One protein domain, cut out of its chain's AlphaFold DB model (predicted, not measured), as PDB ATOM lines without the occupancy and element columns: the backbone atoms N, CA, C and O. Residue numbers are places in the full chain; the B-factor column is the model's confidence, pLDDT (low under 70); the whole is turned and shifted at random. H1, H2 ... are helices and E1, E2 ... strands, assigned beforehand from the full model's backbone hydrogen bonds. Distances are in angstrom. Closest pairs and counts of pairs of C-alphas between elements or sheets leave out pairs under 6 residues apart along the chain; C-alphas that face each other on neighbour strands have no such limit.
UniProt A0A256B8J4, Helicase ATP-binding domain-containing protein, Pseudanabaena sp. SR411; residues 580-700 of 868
ATOM      1  N   ILE A 580     284.478 343.609 128.413       82.56
ATOM      2  CA  ILE A 580     283.262 344.237 128.944       82.56
ATOM      3  C   ILE A 580     283.570 345.614 129.570       82.56
ATOM      4  O   ILE A 580     282.643 346.346 129.915       82.56
ATOM      5  N   ASP A 581     284.854 345.988 129.675       74.81
ATOM      6  CA  ASP A 581     285.367 347.252 130.240       74.81
ATOM      7  C   ASP A 581     284.797 347.542 131.639       74.81
ATOM      8  O   ASP A 581     284.424 348.660 132.011       74.81
ATOM      9  N   ASP A 582     284.687 346.486 132.447       76.81
ATOM     10  CA  ASP A 582     284.193 346.599 133.808       76.81
ATOM     11  C   ASP A 582     285.304 347.075 134.759       76.81
ATOM     12  O   ASP A 582     286.357 346.459 134.930       76.81
ATOM     13  N   LYS A 583     285.063 348.202 135.440       78.12
ATOM     14  CA  LYS A 583     286.026 348.774 136.399       78.12
ATOM     15  C   LYS A 583     286.090 347.995 137.716       78.12
ATOM     16  O   LYS A 583     287.025 348.179 138.506       78.12
ATOM     17  N   THR A 584     285.100 347.145 137.990       78.25
ATOM     18  CA  THR A 584     285.062 346.321 139.202       78.25
ATOM     19  C   THR A 584     285.951 345.092 139.046       78.25
ATOM     20  O   THR A 584     286.744 344.844 139.949       78.25
ATOM     21  N   ILE A 585     285.949 344.399 137.908       83.69
ATOM     22  CA  ILE A 585     286.810 343.246 137.629       83.69
ATOM     23  C   ILE A 585     287.097 343.092 136.134       83.69
ATOM     24  O   ILE A 585     286.282 343.465 135.303       83.69
ATOM     25  N   SER A 586     288.229 342.484 135.776       84.31
ATOM     26  CA  SER A 586     288.535 342.225 134.367       84.31
ATOM     27  C   SER A 586     287.708 341.037 133.856       84.31
ATOM     28  O   SER A 586     287.993 339.878 134.186       84.31
ATOM     29  N   LEU A 587     286.679 341.350 133.067       87.62
ATOM     30  CA  LEU A 587     285.664 340.435 132.551       87.62
ATOM     31  C   LEU A 587     285.675 340.446 131.021       87.62
ATOM     32  O   LEU A 587     285.589 341.503 130.404       87.62
ATOM     33  N   TYR A 588     285.714 339.257 130.426       87.69
ATOM     34  CA  TYR A 588     285.786 339.080 128.981       87.69
ATOM     35  C   TYR A 588     284.785 338.026 128.519       87.69
ATOM     36  O   TYR A 588     284.543 337.031 129.207       87.69
ATOM     37  N   TRP A 589     284.250 338.204 127.319       87.94
ATOM     38  CA  TRP A 589     283.585 337.140 126.578       87.94
ATOM     39  C   TRP A 589     284.580 336.479 125.622       87.94
ATOM     40  O   TRP A 589     285.225 337.175 124.841       87.94
ATOM     41  N   CYS A 590     284.701 335.149 125.660       86.44
ATOM     42  CA  CYS A 590     285.528 334.392 124.721       86.44
ATOM     43  C   CYS A 590     284.648 333.667 123.705       86.44
ATOM     44  O   CYS A 590     284.025 332.650 124.024       86.44
ATOM     45  N   SER A 591     284.636 334.170 122.469       82.44
ATOM     46  CA  SER A 591     283.815 333.601 121.391       82.44
ATOM     47  C   SER A 591     284.266 332.190 121.012       82.44
ATOM     48  O   SER A 591     283.445 331.333 120.710       82.44
ATOM     49  N   ASP A 592     285.567 331.914 121.107       80.19
ATOM     50  CA  ASP A 592     286.134 330.602 120.779       80.19
ATOM     51  C   ASP A 592     285.731 329.507 121.777       80.19
ATOM     52  O   ASP A 592     285.710 328.320 121.445       80.19
ATOM     53  N   TRP A 593     285.433 329.891 123.021       83.44
ATOM     54  CA  TRP A 593     285.042 328.960 124.084       83.44
ATOM     55  C   TRP A 593     283.539 328.971 124.367       83.44
ATOM     56  O   TRP A 593     283.072 328.100 125.100       83.44
ATOM     57  N   ASN A 594     282.790 329.922 123.799       84.75
ATOM     58  CA  ASN A 594     281.395 330.205 124.147       84.75
ATOM     59  C   ASN A 594     281.195 330.332 125.662       84.75
ATOM     60  O   ASN A 594     280.334 329.676 126.249       84.75
ATOM     61  N   GLY A 595     282.023 331.150 126.309       88.88
ATOM     62  CA  GLY A 595     281.931 331.342 127.748       88.88
ATOM     63  C   GLY A 595     282.615 332.600 128.250       88.88
ATOM     64  O   GLY A 595     283.425 333.234 127.568       88.88
ATOM     65  N   TRP A 596     282.277 332.935 129.487       90.38
ATOM     66  CA  TRP A 596     282.778 334.106 130.185       90.38
ATOM     67  C   TRP A 596     284.112 333.816 130.851       90.38
ATOM     68  O   TRP A 596     284.302 332.755 131.444       90.38
ATOM     69  N   ILE A 597     285.022 334.780 130.804       88.38
ATOM     70  CA  ILE A 597     286.330 334.706 131.446       88.38
ATOM     71  C   ILE A 597     286.431 335.839 132.457       88.38
ATOM     72  O   ILE A 597     286.342 337.012 132.101       88.38
ATOM     73  N   ILE A 598     286.647 335.482 133.720       87.75
ATOM     74  CA  ILE A 598     286.907 336.441 134.793       87.75
ATOM     75  C   ILE A 598     288.344 336.261 135.253       87.75
ATOM     76  O   ILE A 598     288.739 335.175 135.686       87.75
ATOM     77  N   TYR A 599     289.124 337.335 135.214       77.75
ATOM     78  CA  TYR A 599     290.469 337.306 135.765       77.75
ATOM     79  C   TYR A 599     290.474 337.670 137.247       77.75
ATOM     80  O   TYR A 599     289.910 338.698 137.635       77.75
ATOM     81  N   PRO A 600     291.139 336.864 138.094       72.50
ATOM     82  CA  PRO A 600     291.298 337.215 139.492       72.50
ATOM     83  C   PRO A 600     292.137 338.490 139.605       72.50
ATOM     84  O   PRO A 600     293.264 338.558 139.115       72.50
ATOM     85  N   THR A 601     291.586 339.501 140.267       70.38
ATOM     86  CA  THR A 601     292.310 340.719 140.637       70.38
ATOM     87  C   THR A 601     292.486 340.707 142.143       70.38
ATOM     88  O   THR A 601     291.507 340.506 142.855       70.38
ATOM     89  N   LYS A 602     293.715 340.941 142.614       71.06
ATOM     90  CA  LYS A 602     294.042 340.932 144.043       71.06
ATOM     91  C   LYS A 602     293.070 341.817 144.833       71.06
ATOM     92  O   LYS A 602     292.894 342.982 144.475       71.06
ATOM     93  N   ASN A 603     292.528 341.281 145.928       71.81
ATOM     94  CA  ASN A 603     291.588 341.965 146.829       71.81
ATOM     95  C   ASN A 603     290.244 342.320 146.159       71.81
ATOM     96  O   ASN A 603     289.669 343.365 146.461       71.81
ATOM     97  N   LYS A 604     289.770 341.501 145.212       82.06
ATOM     98  CA  LYS A 604     288.462 341.672 144.555       82.06
ATOM     99  C   LYS A 604     287.649 340.371 144.498       82.06
ATOM    100  O   LYS A 604     286.931 340.111 143.527       82.06
ATOM    101  N   GLN A 605     287.762 339.535 145.522       82.50
ATOM    102  CA  GLN A 605     287.116 338.230 145.623       82.50
ATOM    103  C   GLN A 605     285.586 338.351 145.640       82.50
ATOM    104  O   GLN A 605     284.905 337.547 145.000       82.50
ATOM    105  N   VAL A 606     285.033 339.384 146.284       87.38
ATOM    106  CA  VAL A 606     283.586 339.654 146.277       87.38
ATOM    107  C   VAL A 606     283.097 339.987 144.869       87.38
ATOM    108  O   VAL A 606     282.093 339.432 144.422       87.38
ATOM    109  N   ALA A 607     283.814 340.855 144.148       88.62
ATOM    110  CA  ALA A 607     283.477 341.202 142.767       88.62
ATOM    111  C   ALA A 607     283.529 339.967 141.861       88.62
ATOM    112  O   ALA A 607     282.583 339.709 141.118       88.62
ATOM    113  N   GLN A 608     284.581 339.157 141.994       87.69
ATOM    114  CA  GLN A 608     284.720 337.892 141.280       87.69
ATOM    115  C   GLN A 608     283.535 336.961 141.547       87.69
ATOM    116  O   GLN A 608     282.926 336.459 140.606       87.69
ATOM    117  N   LEU A 609     283.167 336.758 142.813       87.88
ATOM    118  CA  LEU A 609     282.067 335.875 143.189       87.88
ATOM    119  C   LEU A 609     280.711 336.368 142.663       87.88
ATOM    120  O   LEU A 609     279.929 335.571 142.147       87.88
ATOM    121  N   MET A 610     280.426 337.670 142.776       91.25
ATOM    122  CA  MET A 610     279.153 338.247 142.327       91.25
ATOM    123  C   MET A 610     278.997 338.187 140.809       91.25
ATOM    124  O   MET A 610     277.902 337.890 140.331       91.25
ATOM    125  N   TRP A 611     280.077 338.405 140.057       91.62
ATOM    126  CA  TRP A 611     280.066 338.235 138.606       91.62
ATOM    127  C   TRP A 611     279.917 336.772 138.192       91.62
ATOM    128  O   TRP A 611     279.135 336.495 137.287       91.62
ATOM    129  N   ILE A 612     280.566 335.826 138.887       90.56
ATOM    130  CA  ILE A 612     280.338 334.392 138.650       90.56
ATOM    131  C   ILE A 612     278.854 334.064 138.845       90.56
ATOM    132  O   ILE A 612     278.238 333.531 137.930       90.56
ATOM    133  N   TYR A 613     278.258 334.434 139.986       90.12
ATOM    134  CA  TYR A 613     276.842 334.157 140.252       90.12
ATOM    135  C   TYR A 613     275.896 334.835 139.269       90.12
ATOM    136  O   TYR A 613     274.921 334.211 138.857       90.12
ATOM    137  N   HIS A 614     276.171 336.089 138.895       90.81
ATOM    138  CA  HIS A 614     275.401 336.773 137.865       90.81
ATOM    139  C   HIS A 614     275.411 335.949 136.586       90.81
ATOM    140  O   HIS A 614     274.365 335.474 136.164       90.81
ATOM    141  N   LEU A 615     276.595 335.716 136.026       90.94
ATOM    142  CA  LEU A 615     276.735 335.120 134.708       90.94
ATOM    143  C   LEU A 615     276.219 333.681 134.675       90.94
ATOM    144  O   LEU A 615     275.537 333.323 133.724       90.94
ATOM    145  N   THR A 616     276.433 332.876 135.719       89.00
ATOM    146  CA  THR A 616     275.918 331.497 135.736       89.00
ATOM    147  C   THR A 616     274.399 331.402 135.883       89.00
ATOM    148  O   THR A 616     273.848 330.373 135.521       89.00
ATOM    149  N   VAL A 617     273.730 332.413 136.455       86.62
ATOM    150  CA  VAL A 617     272.272 332.394 136.720       86.62
ATOM    151  C   VAL A 617     271.477 333.161 135.661       86.62
ATOM    152  O   VAL A 617     270.323 332.838 135.381       86.62
ATOM    153  N   THR A 618     272.045 334.242 135.124       83.94
ATOM    154  CA  THR A 618     271.375 335.116 134.150       83.94
ATOM    155  C   THR A 618     271.758 334.787 132.716       83.94
ATOM    156  O   THR A 618     271.040 335.192 131.801       83.94
ATOM    157  N   THR A 619     272.857 334.054 132.515       82.44
ATOM    158  CA  THR A 619     273.306 333.615 131.199       82.44
ATOM    159  C   THR A 619     273.365 332.097 131.136       82.44
ATOM    160  O   THR A 619     273.691 331.423 132.110       82.44
ATOM    161  N   ASP A 620     273.093 331.559 129.954       83.25
ATOM    162  CA  ASP A 620     273.132 330.119 129.693       83.25
ATOM    163  C   ASP A 620     274.561 329.628 129.377       83.25
ATOM    164  O   ASP A 620     274.742 328.555 128.801       83.25
ATOM    165  N   TYR A 621     275.588 330.419 129.722       87.38
ATOM    166  CA  TYR A 621     276.981 330.197 129.329       87.38
ATOM    167  C   TYR A 621     277.904 329.948 130.528       87.38
ATOM    168  O   TYR A 621     277.730 330.553 131.590       87.38
ATOM    169  N   PRO A 622     278.900 329.057 130.381       89.69
ATOM    170  CA  PRO A 622     279.830 328.739 131.452       89.69
ATOM    171  C   PRO A 622     280.742 329.915 131.801       89.69
ATOM    172  O   PRO A 622     281.030 330.779 130.969       89.69
ATOM    173  N   VAL A 623     281.246 329.896 133.035       90.62
ATOM    174  CA  VAL A 623     282.214 330.878 133.536       90.62
ATOM    175  C   VAL A 623     283.538 330.189 133.854       90.62
ATOM    176  O   VAL A 623     283.584 329.181 134.565       90.62
ATOM    177  N   TYR A 624     284.622 330.769 133.348       88.31
ATOM    178  CA  TYR A 624     285.997 330.319 133.509       88.31
ATOM    179  C   TYR A 624     286.804 331.346 134.311       88.31
ATOM    180  O   TYR A 624     286.735 332.547 134.060       88.31
ATOM    181  N   THR A 625     287.580 330.886 135.293       85.88
ATOM    182  CA  THR A 625     288.388 331.770 136.157       85.88
ATOM    183  C   THR A 625     289.535 331.014 136.839       85.88
ATOM    184  O   THR A 625     289.598 329.788 136.785       85.88
ATOM    185  N   TRP A 626     290.444 331.714 137.517       76.06
ATOM    186  CA  TRP A 626     291.593 331.147 138.237       76.06
ATOM    187  C   TRP A 626     291.545 331.479 139.735       76.06
ATOM    188  O   TRP A 626     290.814 332.368 140.172       76.06
ATOM    189  N   ARG A 627     292.349 330.768 140.541       64.81
ATOM    190  CA  ARG A 627     292.632 331.183 141.927       64.81
ATOM    191  C   ARG A 627     293.720 332.252 141.933       64.81
ATOM    192  O   ARG A 627     294.723 332.086 141.249       64.81
ATOM    193  N   GLU A 628     293.564 333.263 142.785       52.59
ATOM    194  CA  GLU A 628     294.525 334.368 142.967       52.59
ATOM    195  C   GLU A 628     295.964 333.922 143.295       52.59
ATOM    196  O   GLU A 628     296.896 334.660 142.995       52.59
ATOM    197  N   MET A 629     296.166 332.731 143.880       43.38
ATOM    198  CA  MET A 629     297.492 332.241 144.309       43.38
ATOM    199  C   MET A 629     297.912 330.890 143.706       43.38
ATOM    200  O   MET A 629     298.987 330.388 144.017       43.38
ATOM    201  N   ASP A 630     297.095 330.293 142.834       46.91
ATOM    202  CA  ASP A 630     297.256 328.895 142.413       46.91
ATOM    203  C   ASP A 630     297.061 328.773 140.894       46.91
ATOM    204  O   ASP A 630     295.977 328.515 140.369       46.91
ATOM    205  N   SER A 631     298.131 329.046 140.157       51.00
ATOM    206  CA  SER A 631     298.081 329.416 138.738       51.00
ATOM    207  C   SER A 631     298.151 328.279 137.726       51.00
ATOM    208  O   SER A 631     298.410 328.504 136.548       51.00
ATOM    209  N   GLY A 632     297.972 327.037 138.167       52.09
ATOM    210  CA  GLY A 632     298.048 325.890 137.261       52.09
ATOM    211  C   GLY A 632     296.713 325.481 136.645       52.09
ATOM    212  O   GLY A 632     296.708 324.895 135.569       52.09
ATOM    213  N   LYS A 633     295.595 325.723 137.341       60.41
ATOM    214  CA  LYS A 633     294.316 325.069 137.034       60.41
ATOM    215  C   LYS A 633     293.199 326.088 136.867       60.41
ATOM    216  O   LYS A 633     292.937 326.883 137.769       60.41
ATOM    217  N   LEU A 634     292.536 326.015 135.720       77.44
ATOM    218  CA  LEU A 634     291.351 326.795 135.407       77.44
ATOM    219  C   LEU A 634     290.163 326.222 136.190       77.44
ATOM    220  O   LEU A 634     290.023 325.010 136.326       77.44
ATOM    221  N   GLN A 635     289.310 327.076 136.732       83.44
ATOM    222  CA  GLN A 635     288.042 326.690 137.340       83.44
ATOM    223  C   GLN A 635     286.934 326.837 136.315       83.44
ATOM    224  O   GLN A 635     286.913 327.808 135.561       83.44
ATOM    225  N   TYR A 636     286.022 325.878 136.327       86.50
ATOM    226  CA  TYR A 636     284.865 325.845 135.455       86.50
ATOM    227  C   TYR A 636     283.591 325.821 136.282       86.50
ATOM    228  O   TYR A 636     283.433 324.980 137.172       86.50
ATOM    229  N   PHE A 637     282.692 326.743 135.956       87.25
ATOM    230  CA  PHE A 637     281.380 326.868 136.564       87.25
ATOM    231  C   PHE A 637     280.307 326.685 135.497       87.25
ATOM    232  O   PHE A 637     280.289 327.396 134.489       87.25
ATOM    233  N   LYS A 638     279.424 325.709 135.724       85.50
ATOM    234  CA  LYS A 638     278.292 325.425 134.837       85.50
ATOM    235  C   LYS A 638     277.170 326.448 135.064       85.50
ATOM    236  O   LYS A 638     276.982 326.864 136.209       85.50
ATOM    237  N   PRO A 639     276.404 326.804 134.018       86.25
ATOM    238  CA  PRO A 639     275.154 327.537 134.181       86.25
ATOM    239  C   PRO A 639     274.201 326.806 135.129       86.25
ATOM    240  O   PRO A 639     274.150 325.572 135.151       86.25
ATOM    241  N   VAL A 640     273.447 327.573 135.905       83.94
ATOM    242  CA  VAL A 640     272.475 327.097 136.892       83.94
ATOM    243  C   VAL A 640     271.176 327.874 136.735       83.94
ATOM    244  O   VAL A 640     271.176 329.062 136.430       83.94
ATOM    245  N   ASN A 641     270.046 327.217 136.987       76.62
ATOM    246  CA  ASN A 641     268.734 327.797 136.691       76.62
ATOM    247  C   ASN A 641     268.038 328.369 137.932       76.62
ATOM    248  O   ASN A 641     266.998 329.019 137.810       76.62
ATOM    249  N   SER A 642     268.571 328.124 139.133       80.81
ATOM    250  CA  SER A 642     267.914 328.489 140.384       80.81
ATOM    251  C   SER A 642     268.884 329.033 141.425       80.81
ATOM    252  O   SER A 642     269.984 328.530 141.624       80.81
ATOM    253  N   LEU A 643     268.420 330.017 142.199       82.31
ATOM    254  CA  LEU A 643     269.148 330.516 143.372       82.31
ATOM    255  C   LEU A 643     269.249 329.473 144.500       82.31
ATOM    256  O   LEU A 643     269.991 329.691 145.460       82.31
ATOM    257  N   LYS A 644     268.477 328.381 144.417       79.50
ATOM    258  CA  LYS A 644     268.510 327.249 145.357       79.50
ATOM    259  C   LYS A 644     269.631 326.259 145.046       79.50
ATOM    260  O   LYS A 644     269.894 325.406 145.886       79.50
ATOM    261  N   ASP A 645     270.256 326.367 143.879       79.44
ATOM    262  CA  ASP A 645     271.314 325.456 143.470       79.44
ATOM    263  C   ASP A 645     272.633 325.837 144.157       79.44
ATOM    264  O   ASP A 645     272.910 327.012 144.441       79.44
ATOM    265  N   ASP A 646     273.453 324.824 144.426       75.12
ATOM    266  CA  ASP A 646     274.854 325.026 144.774       75.12
ATOM    267  C   ASP A 646     275.651 325.286 143.495       75.12
ATOM    268  O   ASP A 646     275.413 324.676 142.449       75.12
ATOM    269  N   LEU A 647     276.632 326.184 143.579       76.38
ATOM    270  CA  LEU A 647     277.492 326.482 142.443       76.38
ATOM    271  C   LEU A 647     278.430 325.290 142.182       76.38
ATOM    272  O   LEU A 647     279.462 325.133 142.841       76.38
ATOM    273  N   GLY A 648     278.063 324.442 141.219       70.25
ATOM    274  CA  GLY A 648     278.890 323.327 140.763       70.25
ATOM    275  C   GLY A 648     280.226 323.827 140.216       70.25
ATOM    276  O   GLY A 648     280.261 324.689 139.337       70.25
ATOM    277  N   LYS A 649     281.327 323.289 140.746       75.31
ATOM    278  CA  LYS A 649     282.687 323.700 140.400       75.31
ATOM    279  C   LYS A 649     283.527 322.501 139.990       75.31
ATOM    280  O   LYS A 649     283.840 321.661 140.832       75.31
ATOM    281  N   ASP A 650     284.003 322.525 138.752       77.50
ATOM    282  CA  ASP A 650     284.988 321.569 138.251       77.50
ATOM    283  C   ASP A 650     286.347 322.253 138.028       77.50
ATOM    284  O   ASP A 650     286.463 323.481 137.940       77.50
ATOM    285  N   LEU A 651     287.409 321.448 137.957       77.06
ATOM    286  CA  LEU A 651     288.740 321.913 137.565       77.06
ATOM    287  C   LEU A 651     289.009 321.534 136.112       77.06
ATOM    288  O   LEU A 651     288.691 320.428 135.678       77.06
ATOM    289  N   CYS A 652     289.638 322.449 135.387       72.25
ATOM    290  CA  CYS A 652     290.006 322.305 133.990       72.25
ATOM    291  C   CYS A 652     291.500 322.542 133.776       72.25
ATOM    292  O   CYS A 652     292.129 323.354 134.464       72.25
ATOM    293  N   ASN A 653     292.036 321.890 132.748       68.75
ATOM    294  CA  ASN A 653     293.339 322.203 132.172       68.75
ATOM    295  C   ASN A 653     293.165 322.685 130.728       68.75
ATOM    296  O   ASN A 653     292.290 322.202 130.013       68.75
ATOM    297  N   LEU A 654     294.007 323.619 130.289       68.25
ATOM    298  CA  LEU A 654     294.045 324.026 128.885       68.25
ATOM    299  C   LEU A 654     294.839 322.998 128.078       68.25
ATOM    300  O   LEU A 654     295.978 322.686 128.419       68.25
ATOM    301  N   SER A 655     294.235 322.479 127.013       60.09
ATOM    302  CA  SER A 655     294.875 321.549 126.080       60.09
ATOM    303  C   SER A 655     294.341 321.765 124.664       60.09
ATOM    304  O   SER A 655     293.265 322.334 124.468       60.09
ATOM    305  N   TYR A 656     295.098 321.333 123.657       62.28
ATOM    306  CA  TYR A 656     294.681 321.426 122.260       62.28
ATOM    307  C   TYR A 656     293.575 320.413 121.961       62.28
ATOM    308  O   TYR A 656     293.765 319.208 122.139       62.28
ATOM    309  N   CYS A 657     292.426 320.883 121.475       60.31
ATOM    310  CA  CYS A 657     291.335 320.011 121.059       60.31
ATOM    311  C   CYS A 657     291.370 319.795 119.547       60.31
ATOM    312  O   CYS A 657     291.259 320.746 118.775       60.31
ATOM    313  N   LYS A 658     291.454 318.529 119.118       65.25
ATOM    314  CA  LYS A 658     291.441 318.162 117.692       65.25
ATOM    315  C   LYS A 658     290.127 318.538 116.996       65.25
ATOM    316  O   LYS A 658     290.160 318.916 115.835       65.25
ATOM    317  N   SER A 659     288.996 318.474 117.703       72.31
ATOM    318  CA  SER A 659     287.670 318.777 117.143       72.31
ATOM    319  C   SER A 659     287.389 320.280 117.046       72.31
ATOM    320  O   SER A 659     286.778 320.726 116.081       72.31
ATOM    321  N   CYS A 660     287.835 321.075 118.027       65.62
ATOM    322  CA  CYS A 660     287.709 322.537 117.971       65.62
ATOM    323  C   CYS A 660     288.832 323.202 117.163       65.62
ATOM    324  O   CYS A 660     288.684 324.355 116.778       65.62
ATOM    325  N   ASN A 661     289.936 322.489 116.916       62.97
ATOM    326  CA  ASN A 661     291.135 322.980 116.232       62.97
ATOM    327  C   ASN A 661     291.777 324.219 116.891       62.97
ATOM    328  O   ASN A 661     292.413 325.035 116.231       62.97
ATOM    329  N   ILE A 662     291.596 324.350 118.206       64.19
ATOM    330  CA  ILE A 662     292.114 325.433 119.046       64.19
ATOM    331  C   ILE A 662     292.456 324.877 120.434       64.19
ATOM    332  O   ILE A 662     292.078 323.754 120.793       64.19
ATOM    333  N   VAL A 663     293.157 325.668 121.246       66.56
ATOM    334  CA  VAL A 663     293.340 325.361 122.671       66.56
ATOM    335  C   VAL A 663     292.031 325.625 123.416       66.56
ATOM    336  O   VAL A 663     291.447 326.702 123.316       66.56
ATOM    337  N   THR A 664     291.574 324.631 124.176       70.94
ATOM    338  CA  THR A 664     290.300 324.659 124.908       70.94
ATOM    339  C   THR A 664     290.462 324.137 126.336       70.94
ATOM    340  O   THR A 664     291.385 323.359 126.601       70.94
ATOM    341  N   PRO A 665     289.548 324.482 127.253       80.06
ATOM    342  CA  PRO A 665     289.465 323.855 128.567       80.06
ATOM    343  C   PRO A 665     288.974 322.398 128.495       80.06
ATOM    344  O   PRO A 665     287.931 322.108 127.911       80.06
ATOM    345  N   PHE A 666     289.714 321.485 129.125       76.88
ATOM    346  CA  PHE A 666     289.368 320.072 129.317       76.88
ATOM    347  C   PHE A 666     289.009 319.802 130.782       76.88
ATOM    348  O   PHE A 666     289.782 320.161 131.676       76.88
ATOM    349  N   LEU A 667     287.853 319.173 131.021       76.00
ATOM    350  CA  LEU A 667     287.331 318.861 132.355       76.00
ATOM    351  C   LEU A 667     288.098 317.694 132.982       76.00
ATOM    352  O   LEU A 667     288.162 316.608 132.409       76.00
ATOM    353  N   LEU A 668     288.626 317.897 134.190       66.38
ATOM    354  CA  LEU A 668     289.329 316.855 134.936       66.38
ATOM    355  C   LEU A 668     288.324 315.957 135.666       66.38
ATOM    356  O   LEU A 668     287.727 316.370 136.663       66.38
ATOM    357  N   LYS A 669     288.174 314.701 135.227       57.12
ATOM    358  CA  LYS A 669     287.403 313.692 135.973       57.12
ATOM    359  C   LYS A 669     288.232 313.190 137.164       57.12
ATOM    360  O   LYS A 669     289.255 312.528 136.995       57.12
ATOM    361  N   PHE A 670     287.808 313.515 138.386       48.03
ATOM    362  CA  PHE A 670     288.430 312.998 139.609       48.03
ATOM    363  C   PHE A 670     288.050 311.523 139.827       48.03
ATOM    364  O   PHE A 670     286.992 311.245 140.380       48.03
ATOM    365  N   ASP A 671     288.935 310.578 139.489       38.03
ATOM    366  CA  ASP A 671     288.966 309.301 140.221       38.03
ATOM    367  C   ASP A 671     289.874 309.443 141.432       38.03
ATOM    368  O   ASP A 671     291.021 309.887 141.321       38.03
ATOM    369  N   ALA A 672     289.394 308.975 142.578       32.78
ATOM    370  CA  ALA A 672     290.077 309.056 143.862       32.78
ATOM    371  C   ALA A 672     291.401 308.256 143.962       32.78
ATOM    372  O   ALA A 672     291.986 308.234 145.041       32.78
ATOM    373  N   PHE A 673     291.902 307.633 142.885       32.03
ATOM    374  CA  PHE A 673     293.021 306.682 142.967       32.03
ATOM    375  C   PHE A 673     294.157 306.782 141.936       32.03
ATOM    376  O   PHE A 673     295.103 306.011 142.062       32.03
ATOM    377  N   ALA A 674     294.171 307.714 140.972       30.34
ATOM    378  CA  ALA A 674     295.284 307.754 140.004       30.34
ATOM    379  C   ALA A 674     296.002 309.107 139.926       30.34
ATOM    380  O   ALA A 674     295.514 310.074 139.343       30.34
ATOM    381  N   SER A 675     297.210 309.113 140.487       38.72
ATOM    382  CA  SER A 675     298.342 309.960 140.140       38.72
ATOM    383  C   SER A 675     298.902 309.550 138.769       38.72
ATOM    384  O   SER A 675     299.547 308.513 138.675       38.72
ATOM    385  N   LYS A 676     298.663 310.331 137.705       28.53
ATOM    386  CA  LYS A 676     299.506 310.444 136.487       28.53
ATOM    387  C   LYS A 676     298.817 311.286 135.405       28.53
ATOM    388  O   LYS A 676     297.615 311.520 135.454       28.53
ATOM    389  N   LEU A 677     299.663 311.767 134.494       33.44
ATOM    390  CA  LEU A 677     299.395 312.533 133.279       33.44
ATOM    391  C   LEU A 677     298.203 312.016 132.454       33.44
ATOM    392  O   LEU A 677     297.947 310.820 132.464       33.44
ATOM    393  N   TYR A 678     297.565 312.946 131.724       36.22
ATOM    394  CA  TYR A 678     296.654 312.766 130.580       36.22
ATOM    395  C   TYR A 678     295.887 311.441 130.540       36.22
ATOM    396  O   TYR A 678     296.406 310.417 130.104       36.22
ATOM    397  N   ARG A 679     294.612 311.482 130.930       39.53
ATOM    398  CA  ARG A 679     293.705 310.364 130.678       39.53
ATOM    399  C   ARG A 679     293.080 310.545 129.302       39.53
ATOM    400  O   ARG A 679     292.618 311.631 128.973       39.53
ATOM    401  N   GLU A 680     292.979 309.459 128.546       40.91
ATOM    402  CA  GLU A 680     292.255 309.372 127.265       40.91
ATOM    403  C   GLU A 680     290.754 309.738 127.366       40.91
ATOM    404  O   GLU A 680     290.068 309.802 126.353       40.91
ATOM    405  N   ASN A 681     290.253 310.035 128.575       46.28
ATOM    406  CA  ASN A 681     288.850 310.309 128.893       46.28
ATOM    407  C   ASN A 681     288.560 311.759 129.340       46.28
ATOM    408  O   ASN A 681     287.451 312.024 129.818       46.28
ATOM    409  N   ASP A 682     289.526 312.680 129.250       60.88
ATOM    410  CA  ASP A 682     289.270 314.096 129.534       60.88
ATOM    411  C   ASP A 682     288.407 314.696 128.409       60.88
ATOM    412  O   ASP A 682     288.758 314.653 127.228       60.88
ATOM    413  N   GLU A 683     287.256 315.261 128.772       71.88
ATOM    414  CA  GLU A 683     286.305 315.830 127.814       71.88
ATOM    415  C   GLU A 683     286.575 317.322 127.609       71.88
ATOM    416  O   GLU A 683     286.662 318.101 128.564       71.88
ATOM    417  N   CYS A 684     286.681 317.736 126.345       77.81
ATOM    418  CA  CYS A 684     286.742 319.146 125.978       77.81
ATOM    419  C   CYS A 684     285.418 319.826 126.361       77.81
ATOM    420  O   CYS A 684     284.374 319.499 125.796       77.81
ATOM    421  N   ALA A 685     285.470 320.802 127.272       79.75
ATOM    422  CA  ALA A 685     284.290 321.516 127.764       79.75
ATOM    423  C   ALA A 685     283.561 322.296 126.656       79.75
ATOM    424  O   ALA A 685     282.363 322.532 126.751       79.75
ATOM    425  N   VAL A 686     284.285 322.682 125.600       82.19
ATOM    426  CA  VAL A 686     283.736 323.400 124.435       82.19
ATOM    427  C   VAL A 686     283.067 322.442 123.443       82.19
ATOM    428  O   VAL A 686     282.144 322.822 122.736       82.19
ATOM    429  N   CYS A 687     283.530 321.190 123.358       77.75
ATOM    430  CA  CYS A 687     282.881 320.170 122.524       77.75
ATOM    431  C   CYS A 687     281.622 319.606 123.181       77.75
ATOM    432  O   CYS A 687     280.713 319.177 122.477       77.75
ATOM    433  N   SER A 688     281.595 319.558 124.514       71.06
ATOM    434  CA  SER A 688     280.454 319.062 125.278       71.06
ATOM    435  C   SER A 688     279.382 320.124 125.527       71.06
ATOM    436  O   SER A 688     278.262 319.772 125.896       71.06
ATOM    437  N   SER A 689     279.687 321.407 125.310       67.06
ATOM    438  CA  SER A 689     278.697 322.482 125.340       67.06
ATOM    439  C   SER A 689     277.947 322.590 124.007       67.06
ATOM    440  O   SER A 689     278.495 322.378 122.923       67.06
ATOM    441  N   VAL A 690     276.655 322.918 124.072       58.31
ATOM    442  CA  VAL A 690     275.849 323.161 122.870       58.31
ATOM    443  C   VAL A 690     276.298 324.487 122.260       58.31
ATOM    444  O   VAL A 690     276.132 325.541 122.872       58.31
ATOM    445  N   ARG A 691     276.864 324.448 121.047       53.28
ATOM    446  CA  ARG A 691     277.224 325.656 120.291       53.28
ATOM    447  C   ARG A 691     275.954 326.393 119.871       53.28
ATOM    448  O   ARG A 691     275.352 326.073 118.853       53.28
ATOM    449  N   THR A 692     275.561 327.376 120.661       55.31
ATOM    450  CA  THR A 692     274.627 328.422 120.244       55.31
ATOM    451  C   THR A 692     275.424 329.712 120.153       55.31
ATOM    452  O   THR A 692     276.113 330.069 121.109       55.31
ATOM    453  N   GLU A 693     275.392 330.376 118.994       54.66
ATOM    454  CA  GLU A 693     275.937 331.731 118.878       54.66
ATOM    455  C   GLU A 693     275.278 332.598 119.950       54.66
ATOM    456  O   GLU A 693     274.054 332.587 120.105       54.66
ATOM    457  N   ILE A 694     276.091 333.299 120.738       64.12
ATOM    458  CA  ILE A 694     275.553 334.254 121.696       64.12
ATOM    459  C   ILE A 694     274.874 335.380 120.928       64.12
ATOM    460  O   ILE A 694     275.452 335.985 120.025       64.12
ATOM    461  N   GLU A 695     273.630 335.673 121.288       64.56
ATOM    462  CA  GLU A 695     272.973 336.883 120.813       64.56
ATOM    463  C   GLU A 695     273.793 338.083 121.303       64.56
ATOM    464  O   GLU A 695     273.945 338.256 122.512       64.56
ATOM    465  N   LEU A 696     274.317 338.917 120.394       66.06
ATOM    466  CA  LEU A 696     275.132 340.102 120.734       66.06
ATOM    467  C   LEU A 696     274.468 340.985 121.807       66.06
ATOM    468  O   LEU A 696     275.136 341.480 122.712       66.06
ATOM    469  N   ASN A 697     273.132 341.045 121.793       71.56
ATOM    470  CA  ASN A 697     272.319 341.708 122.811       71.56
ATOM    471  C   ASN A 697     272.622 341.241 124.251       71.56
ATOM    472  O   ASN A 697     272.558 342.046 125.177       71.56
ATOM    473  N   LYS A 698     272.959 339.961 124.476       78.38
ATOM    474  CA  LYS A 698     273.323 339.437 125.805       78.38
ATOM    475  C   LYS A 698     274.663 339.997 126.291       78.38
ATOM    476  O   LYS A 698     274.796 340.210 127.492       78.38
ATOM    477  N   ILE A 699     275.620 340.256 125.394       81.69
ATOM    478  CA  ILE A 699     276.909 340.889 125.723       81.69
ATOM    479  C   ILE A 699     276.701 342.376 126.021       81.69
ATOM    480  O   ILE A 699     277.164 342.863 127.052       81.69
ATOM    481  N   ASP A 700     275.932 343.073 125.182       81.94
ATOM    482  CA  ASP A 700     275.640 344.501 125.352       81.94
ATOM    483  C   ASP A 700     274.957 344.803 126.693       81.94
ATOM    484  O   ASP A 700     275.260 345.806 127.343       81.94
TER     485      ASP A 700
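AT A GLANCE: This is residues 580 to 700 of the 868 residues of the protein "Helicase ATP-binding domain-containing protein" of Pseudanabaena sp. SR411 (UniProt A0A256B8J4). A six-stranded sheet curls like part of a barrel, with the long helix H1 packed over E2 and E3 and the short helix H2 over the edge strand E6. The loop of residues 671 to 677 sticks out, and H3 ends the printed part near the other edge strand, E1. The 121 printed residues hold E1, E2, H1, E3, E4, E5, E6, H2 and H3 in chain order; the mixed sheet runs E1, E2, E3, E4, E5, E6, with E2 and E3 parallel and the other neighbours antiparallel. The class is mixed, helices and strands, with 59 residues, under half, in named elements; the whole is compact, radius of gyration of the C-alphas 14.8 A, spanning 40 by 33 by 29 A.

IN THESE COORDINATES: Find C-alpha 587 at (285.664, 340.435, 132.551), where E1, residues 587 to 590, begins. E2 is 595 to 598, E3 623 to 627, E4 630 to 637 and E6 662 to 667; E5, 649 to 657, is 21.5 A long. H1, 605 to 618, runs 19.7 A from C-alpha 605 at (287.116, 338.230, 145.623). H2 is 685 to 688; H3, 696 to 700, ends at (275.640, 344.501, 125.352).

HOW THE PARTS SIT: Look first at the strongly twisted sheet: within hydrogen-bond range are N 588 and O 597 across E1 and E2, at 2.9 A, and N 624 and O 596 across E2 and E3, at 2.8 A. E3 to E6 form a meander, each strand the antiparallel neighbour of the one before: N 635 and O 625 are 2.7 A apart, N 652 and O 634 2.8 A, N 666 and O 653 2.8 A. E4 bends by 72 degrees at residue 633, E5 by 65 degrees at 654. E2, H1 and E3 form a strand-helix-strand unit, two parallel strands with a helix between, its crossover right-handed. H1 and the sheet make two layers, a helix on one face of a sheet: it lies over E2 and E3 at a height over the sheet of 9.3 A, along the strands, and the C-alphas of Ile 612 and Val 623, the closest of H1 and E3, are 6.5 A apart. H2 is on the sheet over E6; their closest C-alphas, Ala 685 and Phe 666, are 5.5 A apart. H3 is not on the sheet, and H2 and H3 are apart. Every O i to N i+4 pair is within hydrogen-bond range in H1 and H3; H2 is too short for one, and its O i to N i+3 count is 0 of 1.

THE WHOLE: The C-alphas of Phe 673 and Asn 697, the two farthest apart, are 45.4 A apart. The printed part has no cut; the links E4 to E5 and E6 to H2 are long. Mean pLDDT of the printed part is 72.3, with residues 627 to 633, 653 to 658, 660 to 663, 668 to 682 and 689 to 696 under 70.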